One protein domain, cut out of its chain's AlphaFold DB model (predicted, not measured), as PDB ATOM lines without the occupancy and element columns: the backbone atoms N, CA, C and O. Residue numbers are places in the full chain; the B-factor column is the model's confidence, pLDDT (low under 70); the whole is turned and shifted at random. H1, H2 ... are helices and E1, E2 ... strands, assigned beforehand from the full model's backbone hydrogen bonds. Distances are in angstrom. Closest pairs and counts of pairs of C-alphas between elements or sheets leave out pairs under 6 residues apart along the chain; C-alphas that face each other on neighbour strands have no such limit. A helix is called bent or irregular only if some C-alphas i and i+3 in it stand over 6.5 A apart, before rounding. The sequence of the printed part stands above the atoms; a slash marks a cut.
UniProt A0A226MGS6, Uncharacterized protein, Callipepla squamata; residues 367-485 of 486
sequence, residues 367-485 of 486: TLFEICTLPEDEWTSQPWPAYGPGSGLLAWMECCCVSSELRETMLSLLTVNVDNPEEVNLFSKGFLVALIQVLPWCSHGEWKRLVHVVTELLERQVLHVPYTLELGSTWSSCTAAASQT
ATOM      1  N   THR A 367     171.560 168.546 134.740       91.19
ATOM      2  CA  THR A 367     172.836 169.266 134.856       91.19
ATOM      3  C   THR A 367     173.316 169.411 136.300       91.19
ATOM      4  O   THR A 367     174.503 169.623 136.526       91.19
ATOM      5  N   LEU A 368     172.436 169.249 137.296       92.75
ATOM      6  CA  LEU A 368     172.826 169.242 138.707       92.75
ATOM      7  C   LEU A 368     173.658 167.998 139.070       92.75
ATOM      8  O   LEU A 368     174.591 168.097 139.863       92.75
ATOM      9  N   PHE A 369     173.372 166.846 138.452       91.12
ATOM     10  CA  PHE A 369     174.118 165.598 138.669       91.12
ATOM     11  C   PHE A 369     175.547 165.653 138.107       91.12
ATOM     12  O   PHE A 369     176.383 164.835 138.476       91.12
ATOM     13  N   GLU A 370     175.851 166.617 137.233       89.00
ATOM     14  CA  GLU A 370     177.202 166.810 136.684       89.00
ATOM     15  C   GLU A 370     178.174 167.400 137.717       89.00
ATOM     16  O   GLU A 370     179.384 167.255 137.569       89.00
ATOM     17  N   ILE A 371     177.654 168.071 138.751       89.56
ATOM     18  CA  ILE A 371     178.454 168.797 139.750       89.56
ATOM     19  C   ILE A 371     178.182 168.357 141.194       89.56
ATOM     20  O   ILE A 371     178.808 168.874 142.122       89.56
ATOM     21  N   CYS A 372     177.221 167.455 141.406       91.56
ATOM     22  CA  CYS A 372     176.857 166.936 142.719       91.56
ATOM     23  C   CYS A 372     176.655 165.424 142.693       91.56
ATOM     24  O   CYS A 372     175.967 164.893 141.822       91.56
ATOM     25  N   THR A 373     177.164 164.736 143.715       91.25
ATOM     26  CA  THR A 373     176.905 163.304 143.931       91.25
ATOM     27  C   THR A 373     175.560 163.106 144.624       91.25
ATOM     28  O   THR A 373     175.502 162.873 145.831       91.25
ATOM     29  N   LEU A 374     174.468 163.246 143.872       90.38
ATOM     30  CA  LEU A 374     173.111 163.085 144.398       90.38
ATOM     31  C   LEU A 374     172.699 161.600 144.481       90.38
ATOM     32  O   LEU A 374     172.879 160.873 143.501       90.38
ATOM     33  N   PRO A 375     172.112 161.143 145.603       89.56
ATOM     34  CA  PRO A 375     171.626 159.771 145.740       89.56
ATOM     35  C   PRO A 375     170.383 159.503 144.864       89.56
ATOM     36  O   PRO A 375     169.369 160.192 144.967       89.56
ATOM     37  N   GLU A 376     170.442 158.495 143.987       85.81
ATOM     38  CA  GLU A 376     169.367 158.181 143.021       85.81
ATOM     39  C   GLU A 376     168.062 157.684 143.670       85.81
ATOM     40  O   GLU A 376     166.993 157.690 143.048       85.81
ATOM     41  N   ASP A 377     168.112 157.214 144.914       86.31
ATOM     42  CA  ASP A 377     166.939 156.808 145.686       86.31
ATOM     43  C   ASP A 377     166.083 158.008 146.104       86.31
ATOM     44  O   ASP A 377     164.856 157.915 146.051       86.31
ATOM     45  N   GLU A 378     166.701 159.156 146.382       87.56
ATOM     46  CA  GLU A 378     166.008 160.373 146.816       87.56
ATOM     47  C   GLU A 378     165.794 161.390 145.684       87.56
ATOM     48  O   GLU A 378     164.817 162.145 145.703       87.56
ATOM     49  N   TRP A 379     166.684 161.417 144.688       92.50
ATOM     50  CA  TRP A 379     166.713 162.421 143.619       92.50
ATOM     51  C   TRP A 379     166.396 161.802 142.261       92.50
ATOM     52  O   TRP A 379     166.725 160.654 141.977       92.50
ATOM     53  N   THR A 380     165.756 162.576 141.386       92.75
ATOM     54  CA  THR A 380     165.483 162.167 140.008       92.75
ATOM     55  C   THR A 380     165.732 163.318 139.046       92.75
ATOM     56  O   THR A 380     165.306 164.451 139.271       92.75
ATOM     57  N   SER A 381     166.414 163.024 137.942       90.38
ATOM     58  CA  SER A 381     166.665 164.003 136.888       90.38
ATOM     59  C   SER A 381     165.438 164.173 135.995       90.38
ATOM     60  O   SER A 381     164.849 163.179 135.562       90.38
ATOM     61  N   GLN A 382     165.109 165.411 135.642       86.38
ATOM     62  CA  GLN A 382     164.104 165.736 134.634       86.38
ATOM     63  C   GLN A 382     164.673 166.647 133.534       86.38
ATOM     64  O   GLN A 382     165.580 167.447 133.791       86.38
ATOM     65  N   PRO A 383     164.160 166.533 132.294       81.38
ATOM     66  CA  PRO A 383     164.562 167.403 131.201       81.38
ATOM     67  C   PRO A 383     163.896 168.776 131.352       81.38
ATOM     68  O   PRO A 383     162.702 168.929 131.102       81.38
ATOM     69  N   TRP A 384     164.687 169.785 131.712       82.44
ATOM     70  CA  TRP A 384     164.234 171.173 131.804       82.44
ATOM     71  C   TRP A 384     164.821 171.994 130.649       82.44
ATOM     72  O   TRP A 384     166.038 172.149 130.591       82.44
ATOM     73  N   PRO A 385     164.002 172.550 129.734       81.94
ATOM     74  CA  PRO A 385     164.506 173.245 128.543       81.94
ATOM     75  C   PRO A 385     165.402 174.456 128.834       81.94
ATOM     76  O   PRO A 385     166.256 174.789 128.020       81.94
ATOM     77  N   ALA A 386     165.213 175.106 129.986       81.06
ATOM     78  CA  ALA A 386     166.033 176.236 130.423       81.06
ATOM     79  C   ALA A 386     167.446 175.824 130.890       81.06
ATOM     80  O   ALA A 386     168.327 176.674 130.995       81.06
ATOM     81  N   TYR A 387     167.676 174.530 131.139       85.44
ATOM     82  CA  TYR A 387     168.908 173.986 131.704       85.44
ATOM     83  C   TYR A 387     169.657 173.144 130.669       85.44
ATOM     84  O   TYR A 387     169.413 171.949 130.506       85.44
ATOM     85  N   GLY A 388     170.578 173.789 129.951       85.44
ATOM     86  CA  GLY A 388     171.488 173.139 129.003       85.44
ATOM     87  C   GLY A 388     172.850 172.769 129.614       85.44
ATOM     88  O   GLY A 388     173.119 173.111 130.769       85.44
ATOM     89  N   PRO A 389     173.743 172.117 128.848       83.81
ATOM     90  CA  PRO A 389     175.099 171.798 129.299       83.81
ATOM     91  C   PRO A 389     175.821 173.020 129.884       83.81
ATOM     92  O   PRO A 389     175.784 174.104 129.300       83.81
ATOM     93  N   GLY A 390     176.463 172.854 131.044       83.38
ATOM     94  CA  GLY A 390     177.152 173.944 131.752       83.38
ATOM     95  C   GLY A 390     176.268 174.797 132.674       83.38
ATOM     96  O   GLY A 390     176.783 175.688 133.345       83.38
ATOM     97  N   SER A 391     174.964 174.513 132.772       88.50
ATOM     98  CA  SER A 391     174.046 175.175 133.721       88.50
ATOM     99  C   SER A 391     173.998 174.524 135.112       88.50
ATOM    100  O   SER A 391     173.205 174.943 135.951       88.50
ATOM    101  N   GLY A 392     174.837 173.517 135.385       91.38
ATOM    102  CA  GLY A 392     174.820 172.790 136.658       91.38
ATOM    103  C   GLY A 392     174.959 173.714 137.869       91.38
ATOM    104  O   GLY A 392     174.134 173.663 138.776       91.38
ATOM    105  N   LEU A 393     175.934 174.635 137.848       92.31
ATOM    106  CA  LEU A 393     176.167 175.580 138.954       92.31
ATOM    107  C   LEU A 393     174.993 176.534 139.192       92.31
ATOM    108  O   LEU A 393     174.764 176.927 140.333       92.31
ATOM    109  N   LEU A 394     174.244 176.880 138.140       91.75
ATOM    110  CA  LEU A 394     173.010 177.648 138.277       91.75
ATOM    111  C   LEU A 394     171.977 176.827 139.054       91.75
ATOM    112  O   LEU A 394     171.544 177.266 140.115       91.75
ATOM    113  N   ALA A 395     171.672 175.606 138.598       92.75
ATOM    114  CA  ALA A 395     170.727 174.719 139.280       92.75
ATOM    115  C   ALA A 395     171.128 174.471 140.747       92.75
ATOM    116  O   ALA A 395     170.300 174.516 141.653       92.75
ATOM    117  N   TRP A 396     172.420 174.279 141.014       95.12
ATOM    118  CA  TRP A 396     172.927 174.086 142.373       95.12
ATOM    119  C   TRP A 396     172.754 175.318 143.258       95.12
ATOM    120  O   TRP A 396     172.360 175.206 144.423       95.12
ATOM    121  N   MET A 397     172.998 176.507 142.711       94.38
ATOM    122  CA  MET A 397     172.810 177.752 143.444       94.38
ATOM    123  C   MET A 397     171.331 178.019 143.743       94.38
ATOM    124  O   MET A 397     170.994 178.472 144.840       94.38
ATOM    125  N   GLU A 398     170.436 177.679 142.816       93.12
ATOM    126  CA  GLU A 398     168.993 177.742 143.044       93.12
ATOM    127  C   GLU A 398     168.541 176.758 144.136       93.12
ATOM    128  O   GLU A 398     167.776 177.151 145.019       93.12
ATOM    129  N   CYS A 399     169.084 175.531 144.177       93.62
ATOM    130  CA  CYS A 399     168.867 174.599 145.293       93.62
ATOM    131  C   CYS A 399     169.298 175.205 146.637       93.62
ATOM    132  O   CYS A 399     168.561 175.129 147.622       93.62
ATOM    133  N   CYS A 400     170.457 175.867 146.686       94.25
ATOM    134  CA  CYS A 400     170.939 176.540 147.896       94.25
ATOM    135  C   CYS A 400     170.014 177.682 148.361       94.25
ATOM    136  O   CYS A 400     169.996 178.031 149.544       94.25
ATOM    137  N   CYS A 401     169.225 178.260 147.452       92.88
ATOM    138  CA  CYS A 401     168.234 179.280 147.783       92.88
ATOM    139  C   CYS A 401     166.954 178.697 148.392       92.88
ATOM    140  O   CYS A 401     166.233 179.429 149.068       92.88
ATOM    141  N   VAL A 402     166.640 177.414 148.198       92.25
ATOM    142  CA  VAL A 402     165.355 176.824 148.617       92.25
ATOM    143  C   VAL A 402     165.197 176.811 150.139       92.25
ATOM    144  O   VAL A 402     164.213 177.344 150.657       92.25
ATOM    145  N   SER A 403     166.160 176.236 150.864       92.06
ATOM    146  CA  SER A 403     166.142 176.124 152.327       92.06
ATOM    147  C   SER A 403     167.560 176.015 152.894       92.06
ATOM    148  O   SER A 403     168.507 175.699 152.176       92.06
ATOM    149  N   SER A 404     167.723 176.281 154.194       92.75
ATOM    150  CA  SER A 404     169.028 176.145 154.858       92.75
ATOM    151  C   SER A 404     169.494 174.689 154.928       92.75
ATOM    152  O   SER A 404     170.679 174.434 154.778       92.75
ATOM    153  N   GLU A 405     168.573 173.745 155.121       92.31
ATOM    154  CA  GLU A 405     168.872 172.308 155.106       92.31
ATOM    155  C   GLU A 405     169.374 171.875 153.728       92.31
ATOM    156  O   GLU A 405     170.438 171.272 153.617       92.31
ATOM    157  N   LEU A 406     168.666 172.270 152.663       92.25
ATOM    158  CA  LEU A 406     169.069 171.905 151.311       92.25
ATOM    159  C   LEU A 406     170.406 172.542 150.924       92.25
ATOM    160  O   LEU A 406     171.219 171.897 150.274       92.25
ATOM    161  N   ARG A 407     170.661 173.779 151.359       95.44
ATOM    162  CA  ARG A 407     171.960 174.440 151.203       95.44
ATOM    163  C   ARG A 407     173.102 173.615 151.805       95.44
ATOM    164  O   ARG A 407     174.111 173.434 151.133       95.44
ATOM    165  N   GLU A 408     172.955 173.121 153.036       95.31
ATOM    166  CA  GLU A 408     173.985 172.280 153.668       95.31
ATOM    167  C   GLU A 408     174.204 170.981 152.895       95.31
ATOM    168  O   GLU A 408     175.343 170.621 152.593       95.31
ATOM    169  N   THR A 409     173.117 170.315 152.502       93.31
ATOM    170  CA  THR A 409     173.188 169.110 151.672       93.31
ATOM    171  C   THR A 409     173.933 169.398 150.368       93.31
ATOM    172  O   THR A 409     174.896 168.710 150.043       93.31
ATOM    173  N   MET A 410     173.576 170.468 149.660       95.00
ATOM    174  CA  MET A 410     174.214 170.867 148.404       95.00
ATOM    175  C   MET A 410     175.696 171.223 148.568       95.00
ATOM    176  O   MET A 410     176.497 170.866 147.708       95.00
ATOM    177  N   LEU A 411     176.087 171.867 149.671       93.62
ATOM    178  CA  LEU A 411     177.493 172.131 150.002       93.62
ATOM    179  C   LEU A 411     178.284 170.849 150.289       93.62
ATOM    180  O   LEU A 411     179.477 170.795 150.004       93.62
ATOM    181  N   SER A 412     177.646 169.839 150.882       92.81
ATOM    182  CA  SER A 412     178.290 168.558 151.197       92.81
ATOM    183  C   SER A 412     178.453 167.649 149.978       92.81
ATOM    184  O   SER A 412     179.426 166.904 149.900       92.81
ATOM    185  N   LEU A 413     177.518 167.728 149.027       92.81
ATOM    186  CA  LEU A 413     177.488 166.886 147.829       92.81
ATOM    187  C   LEU A 413     178.206 167.517 146.632       92.81
ATOM    188  O   LEU A 413     178.350 166.855 145.605       92.81
ATOM    189  N   LEU A 414     178.642 168.776 146.747       93.44
ATOM    190  CA  LEU A 414     179.363 169.486 145.697       93.44
ATOM    191  C   LEU A 414     180.713 168.814 145.418       93.44
ATOM    192  O   LEU A 414     181.569 168.714 146.298       93.44
ATOM    193  N   THR A 415     180.931 168.417 144.168       87.38
ATOM    194  CA  THR A 415     182.191 167.819 143.724       87.38
ATOM    195  C   THR A 415     183.025 168.836 142.960       87.38
ATOM    196  O   THR A 415     182.701 169.182 141.827       87.38
ATOM    197  N   VAL A 416     184.114 169.296 143.575       86.69
ATOM    198  CA  VAL A 416     185.148 170.111 142.922       86.69
ATOM    199  C   VAL A 416     186.503 169.532 143.289       86.69
ATOM    200  O   VAL A 416     186.807 169.358 144.471       86.69
ATOM    201  N   ASN A 417     187.331 169.239 142.290       84.38
ATOM    202  CA  ASN A 417     188.696 168.803 142.532       84.38
ATOM    203  C   ASN A 417     189.582 170.002 142.899       84.38
ATOM    204  O   ASN A 417     190.116 170.695 142.032       84.38
ATOM    205  N   VAL A 418     189.748 170.233 144.201       83.75
ATOM    206  CA  VAL A 418     190.541 171.353 144.740       83.75
ATOM    207  C   VAL A 418     192.031 171.228 144.394       83.75
ATOM    208  O   VAL A 418     192.728 172.235 144.297       83.75
ATOM    209  N   ASP A 419     192.515 170.012 144.124       84.25
ATOM    210  CA  ASP A 419     193.910 169.772 143.738       84.25
ATOM    211  C   ASP A 419     194.204 170.191 142.283       84.25
ATOM    212  O   ASP A 419     195.369 170.281 141.884       84.25
ATOM    213  N   ASN A 420     193.166 170.464 141.480       87.75
ATOM    214  CA  ASN A 420     193.292 170.913 140.098       87.75
ATOM    215  C   ASN A 420     193.029 172.430 139.972       87.75
ATOM    216  O   ASN A 420     191.874 172.859 139.908       87.75
ATOM    217  N   PRO A 421     194.071 173.274 139.850       84.00
ATOM    218  CA  PRO A 421     193.909 174.729 139.841       84.00
ATOM    219  C   PRO A 421     193.108 175.254 138.639       84.00
ATOM    220  O   PRO A 421     192.454 176.294 138.741       84.00
ATOM    221  N   GLU A 422     193.133 174.558 137.498       85.75
ATOM    222  CA  GLU A 422     192.343 174.946 136.323       85.75
ATOM    223  C   GLU A 422     190.844 174.733 136.560       85.75
ATOM    224  O   GLU A 422     190.030 175.588 136.205       85.75
ATOM    225  N   GLU A 423     190.488 173.629 137.215       85.88
ATOM    226  CA  GLU A 423     189.109 173.296 137.571       85.88
ATOM    227  C   GLU A 423     188.556 174.265 138.612       85.88
ATOM    228  O   GLU A 423     187.464 174.797 138.427       85.88
ATOM    229  N   VAL A 424     189.343 174.603 139.636       85.62
ATOM    230  CA  VAL A 424     188.959 175.607 140.640       85.62
ATOM    231  C   VAL A 424     188.756 176.992 140.006       85.62
ATOM    232  O   VAL A 424     187.821 177.717 140.358       85.62
ATOM    233  N   ASN A 425     189.583 177.374 139.028       86.00
ATOM    234  CA  ASN A 425     189.420 178.635 138.299       86.00
ATOM    235  C   ASN A 425     188.149 178.643 137.429       86.00
ATOM    236  O   ASN A 425     187.408 179.628 137.423       86.00
ATOM    237  N   LEU A 426     187.871 177.550 136.708       86.25
ATOM    238  CA  LEU A 426     186.643 177.403 135.918       86.25
ATOM    239  C   LEU A 426     185.398 177.394 136.807       86.25
ATOM    240  O   LEU A 426     184.437 178.102 136.504       86.25
ATOM    241  N   PHE A 427     185.448 176.675 137.930       90.31
ATOM    242  CA  PHE A 427     184.411 176.680 138.957       90.31
ATOM    243  C   PHE A 427     184.163 178.098 139.471       90.31
ATOM    244  O   PHE A 427     183.027 178.559 139.461       90.31
ATOM    245  N   SER A 428     185.217 178.836 139.829       88.69
ATOM    246  CA  SER A 428     185.098 180.204 140.349       88.69
ATOM    247  C   SER A 428     184.458 181.162 139.335       88.69
ATOM    248  O   SER A 428     183.599 181.970 139.691       88.69
ATOM    249  N   LYS A 429     184.816 181.049 138.047       87.94
ATOM    250  CA  LYS A 429     184.184 181.825 136.966       87.94
ATOM    251  C   LYS A 429     182.715 181.441 136.777       87.94
ATOM    252  O   LYS A 429     181.865 182.327 136.706       87.94
ATOM    253  N   GLY A 430     182.410 180.144 136.720       89.75
ATOM    254  CA  GLY A 430     181.043 179.637 136.579       89.75
ATOM    255  C   GLY A 430     180.150 180.012 137.763       89.75
ATOM    256  O   GLY A 430     179.010 180.425 137.571       89.75
ATOM    257  N   PHE A 431     180.696 179.970 138.978       91.69
ATOM    258  CA  PHE A 431     180.023 180.378 140.205       91.69
ATOM    259  C   PHE A 431     179.618 181.854 140.157       91.69
ATOM    260  O   PHE A 431     178.480 182.186 140.474       91.69
ATOM    261  N   LEU A 432     180.512 182.746 139.711       89.00
ATOM    262  CA  LEU A 432     180.192 184.170 139.554       89.00
ATOM    263  C   LEU A 432     179.089 184.403 138.514       89.00
ATOM    264  O   LEU A 432     178.220 185.248 138.727       89.00
ATOM    265  N   VAL A 433     179.098 183.652 137.408       89.56
ATOM    266  CA  VAL A 433     178.035 183.723 136.393       89.56
ATOM    267  C   VAL A 433     176.695 183.280 136.981       89.56
ATOM    268  O   VAL A 433     175.720 184.020 136.862       89.56
ATOM    269  N   ALA A 434     176.656 182.133 137.667       90.62
ATOM    270  CA  ALA A 434     175.455 181.646 138.345       90.62
ATOM    271  C   ALA A 434     174.947 182.659 139.385       90.62
ATOM    272  O   ALA A 434     173.762 182.982 139.407       90.62
ATOM    273  N   LEU A 435     175.847 183.254 140.175       90.06
ATOM    274  CA  LEU A 435     175.495 184.267 141.171       90.06
ATOM    275  C   LEU A 435     174.807 185.477 140.545       90.06
ATOM    276  O   LEU A 435     173.775 185.919 141.042       90.06
ATOM    277  N   ILE A 436     175.334 185.981 139.429       86.88
ATOM    278  CA  ILE A 436     174.744 187.111 138.698       86.88
ATOM    279  C   ILE A 436     173.381 186.745 138.090       86.88
ATOM    280  O   ILE A 436     172.528 187.619 137.963       86.88
ATOM    281  N   GLN A 437     173.156 185.481 137.727       86.56
ATOM    282  CA  GLN A 437     171.884 185.012 137.163       86.56
ATOM    283  C   GLN A 437     170.788 184.822 138.221       86.56
ATOM    284  O   GLN A 437     169.618 185.071 137.930       86.56
ATOM    285  N   VAL A 438     171.152 184.417 139.441       87.50
ATOM    286  CA  VAL A 438     170.205 184.177 140.546       87.50
ATOM    287  C   VAL A 438     169.878 185.469 141.306       87.50
ATOM    288  O   VAL A 438     168.730 185.719 141.674       87.50
ATOM    289  N   LEU A 439     170.880 186.336 141.491       84.81
ATOM    290  CA  LEU A 439     170.787 187.596 142.237       84.81
ATOM    291  C   LEU A 439     169.547 188.457 141.951       84.81
ATOM    292  O   LEU A 439     168.954 188.945 142.913       84.81
ATOM    293  N   PRO A 440     169.141 188.676 140.684       82.31
ATOM    294  CA  PRO A 440     168.057 189.591 140.378       82.31
ATOM    295  C   PRO A 440     166.755 189.205 141.089       82.31
ATOM    296  O   PRO A 440     166.039 190.075 141.576       82.31
ATOM    297  N   TRP A 441     166.422 187.921 141.175       83.06
ATOM    298  CA  TRP A 441     165.127 187.454 141.681       83.06
ATOM    299  C   TRP A 441     165.202 186.851 143.094       83.06
ATOM    300  O   TRP A 441     164.217 186.278 143.577       83.06
ATOM    301  N   CYS A 442     166.339 187.013 143.776       87.00
ATOM    302  CA  CYS A 442     166.524 186.635 145.174       87.00
ATOM    303  C   CYS A 442     165.734 187.533 146.127       87.00
ATOM    304  O   CYS A 442     165.805 188.761 146.059       87.00
ATOM    305  N   SER A 443     165.059 186.915 147.092       89.88
ATOM    306  CA  SER A 443     164.615 187.607 148.299       89.88
ATOM    307  C   SER A 443     165.788 187.883 149.251       89.88
ATOM    308  O   SER A 443     166.893 187.354 149.093       89.88
ATOM    309  N   HIS A 444     165.550 188.674 150.301       88.75
ATOM    310  CA  HIS A 444     166.557 188.922 151.340       88.75
ATOM    311  C   HIS A 444     166.939 187.639 152.086       88.75
ATOM    312  O   HIS A 444     168.110 187.414 152.399       88.75
ATOM    313  N   GLY A 445     165.960 186.773 152.361       88.75
ATOM    314  CA  GLY A 445     166.190 185.462 152.965       88.75
ATOM    315  C   GLY A 445     167.060 184.549 152.100       88.75
ATOM    316  O   GLY A 445     167.996 183.930 152.607       88.75
ATOM    317  N   GLU A 446     166.795 184.493 150.795       92.25
ATOM    318  CA  GLU A 446     167.586 183.716 149.833       92.25
ATOM    319  C   GLU A 446     169.005 184.272 149.699       92.25
ATOM    320  O   GLU A 446     169.975 183.516 149.771       92.25
ATOM    321  N   TRP A 447     169.144 185.598 149.635       91.75
ATOM    322  CA  TRP A 447     170.447 186.252 149.598       91.75
ATOM    323  C   TRP A 447     171.305 185.912 150.820       91.75
ATOM    324  O   TRP A 447     172.474 185.558 150.676       91.75
ATOM    325  N   LYS A 448     170.732 185.922 152.029       91.75
ATOM    326  CA  LYS A 448     171.452 185.495 153.242       91.75
ATOM    327  C   LYS A 448     171.957 184.054 153.152       91.75
ATOM    328  O   LYS A 448     173.052 183.770 153.638       91.75
ATOM    329  N   ARG A 449     171.184 183.145 152.545       94.12
ATOM    330  CA  ARG A 449     171.624 181.756 152.328       94.12
ATOM    331  C   ARG A 449     172.795 181.703 151.351       94.12
ATOM    332  O   ARG A 449     173.765 181.011 151.643       94.12
ATOM    333  N   LEU A 450     172.748 182.472 150.264       93.56
ATOM    334  CA  LEU A 450     173.841 182.554 149.291       93.56
ATOM    335  C   LEU A 450     175.113 183.176 149.871       93.56
ATOM    336  O   LEU A 450     176.200 182.673 149.615       93.56
ATOM    337  N   VAL A 451     175.006 184.215 150.702       92.25
ATOM    338  CA  VAL A 451     176.169 184.797 151.397       92.25
ATOM    339  C   VAL A 451     176.874 183.747 152.257       92.25
ATOM    340  O   VAL A 451     178.104 183.692 152.274       92.25
ATOM    341  N   HIS A 452     176.114 182.880 152.930       93.00
ATOM    342  CA  HIS A 452     176.694 181.766 153.673       93.00
ATOM    343  C   HIS A 452     177.423 180.781 152.748       93.00
ATOM    344  O   HIS A 452     178.559 180.431 153.037       93.00
ATOM    345  N   VAL A 453     176.824 180.409 151.611       93.88
ATOM    346  CA  VAL A 453     177.477 179.555 150.598       93.88
ATOM    347  C   VAL A 453     178.800 180.157 150.125       93.88
ATOM    348  O   VAL A 453     179.814 179.467 150.096       93.88
ATOM    349  N   VAL A 454     178.809 181.447 149.781       92.06
ATOM    350  CA  VAL A 454     180.023 182.158 149.349       92.06
ATOM    351  C   VAL A 454     181.092 182.104 150.439       92.06
ATOM    352  O   VAL A 454     182.245 181.805 150.149       92.06
ATOM    353  N   THR A 455     180.709 182.378 151.687       91.12
ATOM    354  CA  THR A 455     181.631 182.387 152.832       91.12
ATOM    355  C   THR A 455     182.248 181.006 153.042       91.12
ATOM    356  O   THR A 455     183.467 180.885 153.101       91.12
ATOM    357  N   GLU A 456     181.422 179.963 153.044       91.62
ATOM    358  CA  GLU A 456     181.858 178.584 153.248       91.62
ATOM    359  C   GLU A 456     182.818 178.117 152.141       91.62
ATOM    360  O   GLU A 456     183.855 177.514 152.413       91.62
ATOM    361  N   LEU A 457     182.519 178.432 150.877       91.25
ATOM    362  CA  LEU A 457     183.391 178.075 149.754       91.25
ATOM    363  C   LEU A 457     184.734 178.823 149.781       91.25
ATOM    364  O   LEU A 457     185.748 178.260 149.364       91.25
ATOM    365  N   LEU A 458     184.756 180.069 150.267       88.44
ATOM    366  CA  LEU A 458     185.994 180.832 150.471       88.44
ATOM    367  C   LEU A 458     186.833 180.236 151.608       88.44
ATOM    368  O   LEU A 458     188.041 180.065 151.447       88.44
ATOM    369  N   GLU A 459     186.206 179.890 152.735       88.56
ATOM    370  CA  GLU A 459     186.880 179.275 153.886       88.56
ATOM    371  C   GLU A 459     187.468 177.902 153.537       88.56
ATOM    372  O   GLU A 459     188.600 177.595 153.916       88.56
ATOM    373  N   ARG A 460     186.745 177.109 152.737       86.56
ATOM    374  CA  ARG A 460     187.205 175.812 152.213       86.56
ATOM    375  C   ARG A 460     188.217 175.928 151.065       86.56
ATOM    376  O   ARG A 460     188.676 174.902 150.577       86.56
ATOM    377  N   GLN A 461     188.562 177.145 150.630       82.44
ATOM    378  CA  GLN A 461     189.460 177.426 149.496       82.44
ATOM    379  C   GLN A 461     189.008 176.800 148.163       82.44
ATOM    380  O   GLN A 461     189.814 176.583 147.264       82.44
ATOM    381  N   VAL A 462     187.708 176.539 148.019       83.38
ATOM    382  CA  VAL A 462     187.094 176.017 146.784       83.38
ATOM    383  C   VAL A 462     186.738 177.161 145.829       83.38
ATOM    384  O   VAL A 462     186.636 176.970 144.621       83.38
ATOM    385  N   LEU A 463     186.563 178.374 146.363       83.75
ATOM    386  CA  LEU A 463     186.317 179.586 145.591       83.75
ATOM    387  C   LEU A 463     187.534 180.514 145.658       83.75
ATOM    388  O   LEU A 463     187.974 180.909 146.738       83.75
ATOM    389  N   HIS A 464     188.033 180.930 144.496       80.19
ATOM    390  CA  HIS A 464     189.041 181.979 144.391       80.19
ATOM    391  C   HIS A 464     188.440 183.196 143.699       80.19
ATOM    392  O   HIS A 464     187.867 183.089 142.619       80.19
ATOM    393  N   VAL A 465     188.593 184.377 144.301       63.44
ATOM    394  CA  VAL A 465     188.224 185.638 143.650       63.44
ATOM    395  C   VAL A 465     189.387 186.037 142.738       63.44
ATOM    396  O   VAL A 465     190.456 186.384 143.251       63.44
ATOM    397  N   PRO A 466     189.247 185.977 141.400       54.25
ATOM    398  CA  PRO A 466     190.338 186.362 140.524       54.25
ATOM    399  C   PRO A 466     190.582 187.872 140.663       54.25
ATOM    400  O   PRO A 466     189.697 188.684 140.408       54.25
ATOM    401  N   TYR A 467     191.801 188.256 141.055       43.62
ATOM    402  CA  TYR A 467     192.233 189.658 141.191       43.62
ATOM    403  C   TYR A 467     192.352 190.404 139.846       43.62
ATOM    404  O   TYR A 467     192.630 191.603 139.821       43.62
ATOM    405  N   THR A 468     192.157 189.722 138.716       44.50
ATOM    406  CA  THR A 468     192.376 190.269 137.375       44.50
ATOM    407  C   THR A 468     191.059 190.517 136.643       44.50
ATOM    408  O   THR A 468     190.262 189.608 136.430       44.50
ATOM    409  N   LEU A 469     190.875 191.776 136.233       41.03
ATOM    410  CA  LEU A 469     189.822 192.356 135.386       41.03
ATOM    411  C   LEU A 469     189.703 191.699 133.985       41.03
ATOM    412  O   LEU A 469     189.752 192.379 132.967       41.03
ATOM    413  N   GLU A 470     189.517 190.383 133.897       43.94
ATOM    414  CA  GLU A 470     189.206 189.679 132.636       43.94
ATOM    415  C   GLU A 470     187.700 189.413 132.454       43.94
ATOM    416  O   GLU A 470     187.291 188.695 131.548       43.94
ATOM    417  N   LEU A 471     186.838 190.022 133.273       45.31
ATOM    418  CA  LEU A 471     185.377 189.915 133.129       45.31
ATOM    419  C   LEU A 471     184.833 190.635 131.877       45.31
ATOM    420  O   LEU A 471     183.715 190.360 131.444       45.31
ATOM    421  N   GLY A 472     185.618 191.533 131.269       40.03
ATOM    422  CA  GLY A 472     185.195 192.343 130.122       40.03
ATOM    423  C   GLY A 472     185.096 191.597 128.785       40.03
ATOM    424  O   GLY A 472     184.379 192.056 127.900       40.03
ATOM    425  N   SER A 473     185.770 190.453 128.617       36.50
ATOM    426  CA  SER A 473     185.805 189.718 127.337       36.50
ATOM    427  C   SER A 473     184.744 188.618 127.223       36.50
ATOM    428  O   SER A 473     184.283 188.340 126.122       36.50
ATOM    429  N   THR A 474     184.290 188.038 128.339       40.88
ATOM    430  CA  THR A 474     183.150 187.096 128.389       40.88
ATOM    431  C   THR A 474     181.786 187.795 128.379       40.88
ATOM    432  O   THR A 474     180.765 187.182 128.057       40.88
ATOM    433  N   TRP A 475     181.752 189.093 128.694       41.06
ATOM    434  CA  TRP A 475     180.533 189.909 128.704       41.06
ATOM    435  C   TRP A 475     179.906 190.091 127.316       41.06
ATOM    436  O   TRP A 475     178.680 190.079 127.188       41.06
ATOM    437  N   SER A 476     180.723 190.194 126.266       32.56
ATOM    438  CA  SER A 476     180.263 190.320 124.875       32.56
ATOM    439  C   SER A 476     179.701 189.012 124.305       32.56
ATOM    440  O   SER A 476     178.886 189.041 123.386       32.56
ATOM    441  N   SER A 477     180.078 187.858 124.864       33.25
ATOM    442  CA  SER A 477     179.586 186.542 124.428       33.25
ATOM    443  C   SER A 477     178.260 186.166 125.101       33.25
ATOM    444  O   SER A 477     177.380 185.600 124.456       33.25
ATOM    445  N   CYS A 478     178.079 186.522 126.378       35.78
ATOM    446  CA  CYS A 478     176.846 186.221 127.118       35.78
ATOM    447  C   CYS A 478     175.672 187.127 126.706       35.78
ATOM    448  O   CYS A 478     174.531 186.673 126.655       35.78
ATOM    449  N   THR A 479     175.944 188.382 126.335       31.78
ATOM    450  CA  THR A 479     174.924 189.270 125.745       31.78
ATOM    451  C   THR A 479     174.482 188.800 124.356       31.78
ATOM    452  O   THR A 479     173.302 188.915 124.028       31.78
ATOM    453  N   ALA A 480     175.373 188.183 123.571       29.97
ATOM    454  CA  ALA A 480     175.025 187.635 122.260       29.97
ATOM    455  C   ALA A 480     174.056 186.437 122.351       29.97
ATOM    456  O   ALA A 480     173.106 186.370 121.572       29.97
ATOM    457  N   ALA A 481     174.227 185.544 123.334       30.14
ATOM    458  CA  ALA A 481     173.330 184.400 123.538       30.14
ATOM    459  C   ALA A 481     171.936 184.814 124.052       30.14
ATOM    460  O   ALA A 481     170.932 184.265 123.599       30.14
ATOM    461  N   ALA A 482     171.858 185.839 124.911       30.86
ATOM    462  CA  ALA A 482     170.582 186.420 125.336       30.86
ATOM    463  C   ALA A 482     169.864 187.167 124.191       30.86
ATOM    464  O   ALA A 482     168.641 187.160 124.124       30.86
ATOM    465  N   SER A 483     170.610 187.760 123.250       28.19
ATOM    466  CA  SER A 483     170.033 188.455 122.088       28.19
ATOM    467  C   SER A 483     169.591 187.538 120.939       28.19
ATOM    468  O   SER A 483     168.831 187.966 120.077       28.19
ATOM    469  N   GLN A 484     170.042 186.278 120.908       26.81
ATOM    470  CA  GLN A 484     169.633 185.299 119.886       26.81
ATOM    471  C   GLN A 484     168.370 184.511 120.259       26.81
ATOM    472  O   GLN A 484     167.892 183.708 119.461       26.81
ATOM    473  N   THR A 485     167.806 184.772 121.439       35.66
ATOM    474  CA  THR A 485     166.465 184.319 121.846       35.66
ATOM    475  C   THR A 485     165.494 185.483 122.104       35.66
ATOM    476  O   THR A 485     164.432 185.258 122.678       35.66
TER     477      THR A 485
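This is residues 367 to 485 of the 486 residues of an uncharacterized protein of Callipepla squamata (UniProt A0A226MGS6). Two long helices, H4 and H5, run in opposite directions at a small angle with a gap between them, and the shorter H2 packs at a steep angle on residues 430 to 438 of H4 and residues 446 to 453 of H5, with H3 folding back from H2 to pack on residues 449 to 453 of H5 as well. Little H1 packs on H2, the stretch with E1 loops out far from the middle, and H6 sticks out with residues 472 to 477 and 479 to 485 standing free. The printed part has 119 residues, with six named helices and one named strand in the order H1, E1, H2, H3, H4, H5, H6; the class is mostly helix. The whole is compact, with a radius of gyration of the C-alphas of 14.6 A and spans of 41 by 35 by 31 A.

H4, residues 421 to 441, is the longest helix at 31.5 A and runs from C-alpha 421 at (193.909, 174.729, 139.841) to C-alpha 441 at (165.127, 187.454, 141.681). It is only just irregular, with C-alphas 437 and 440 6.8 A apart. H5, residues 444 to 459, is 22.6 A long. H2 holds residues 392 to 402 over 15.8 A, and H3 residues 404 to 413 over 14.4 A. H1, residues 367 to 370, measures 5.3 A, and E1, residues 379 to 382, 9.9 A. H6, residues 471 to 483, spans 19.0 A and ends at C-alpha 483 (170.033, 188.455, 122.088).

H4 touches the hub, H2, with residues 430 to 438 alone, closest at the C-alphas of Ala 434 and Leu 394, 4.7 A apart; they run the same way at a steep tilt of 49 degrees. H5 touches H2 with residues 446 to 453 alone, the closest C-alphas being those of Glu 446 and Cys 401, 4.9 A apart; they run opposite ways at a steep tilt of 55 degrees. H4 and H5 are close but not clearly touching, with the closest C-alphas, of Leu 439 and Trp 447, 7.5 A apart. H2 and H3 form a helical hairpin at a shallow tilt of 29 degrees, with the closest C-alphas, of Cys 400 and Arg 407, 4.0 A apart. H5 touches H3 with residues 449 to 453 alone, closest at the C-alphas of Arg 449 and Ser 404, 6.7 A apart. H1 touches H2, closest at the C-alphas of Thr 367 and Gly 392, 4.4 A apart. E1 pairs with no named strand, and E1 and H2 are apart. H6 touches no helix. In H2, H3 and H5 every O i to N i+4 pair is within hydrogen-bond range, against 15 of 17 in H4 and 5 of 9 in H6; H1 is too short for such a pair.

The two C-alphas farthest apart, of Asp 377 and Leu 469, are 43.5 A apart. The printed part has no cut. The link from H5 to H6, 11 residues, is long. The mean pLDDT of the printed part is 80.2, and residues 465 to 485 are under 70.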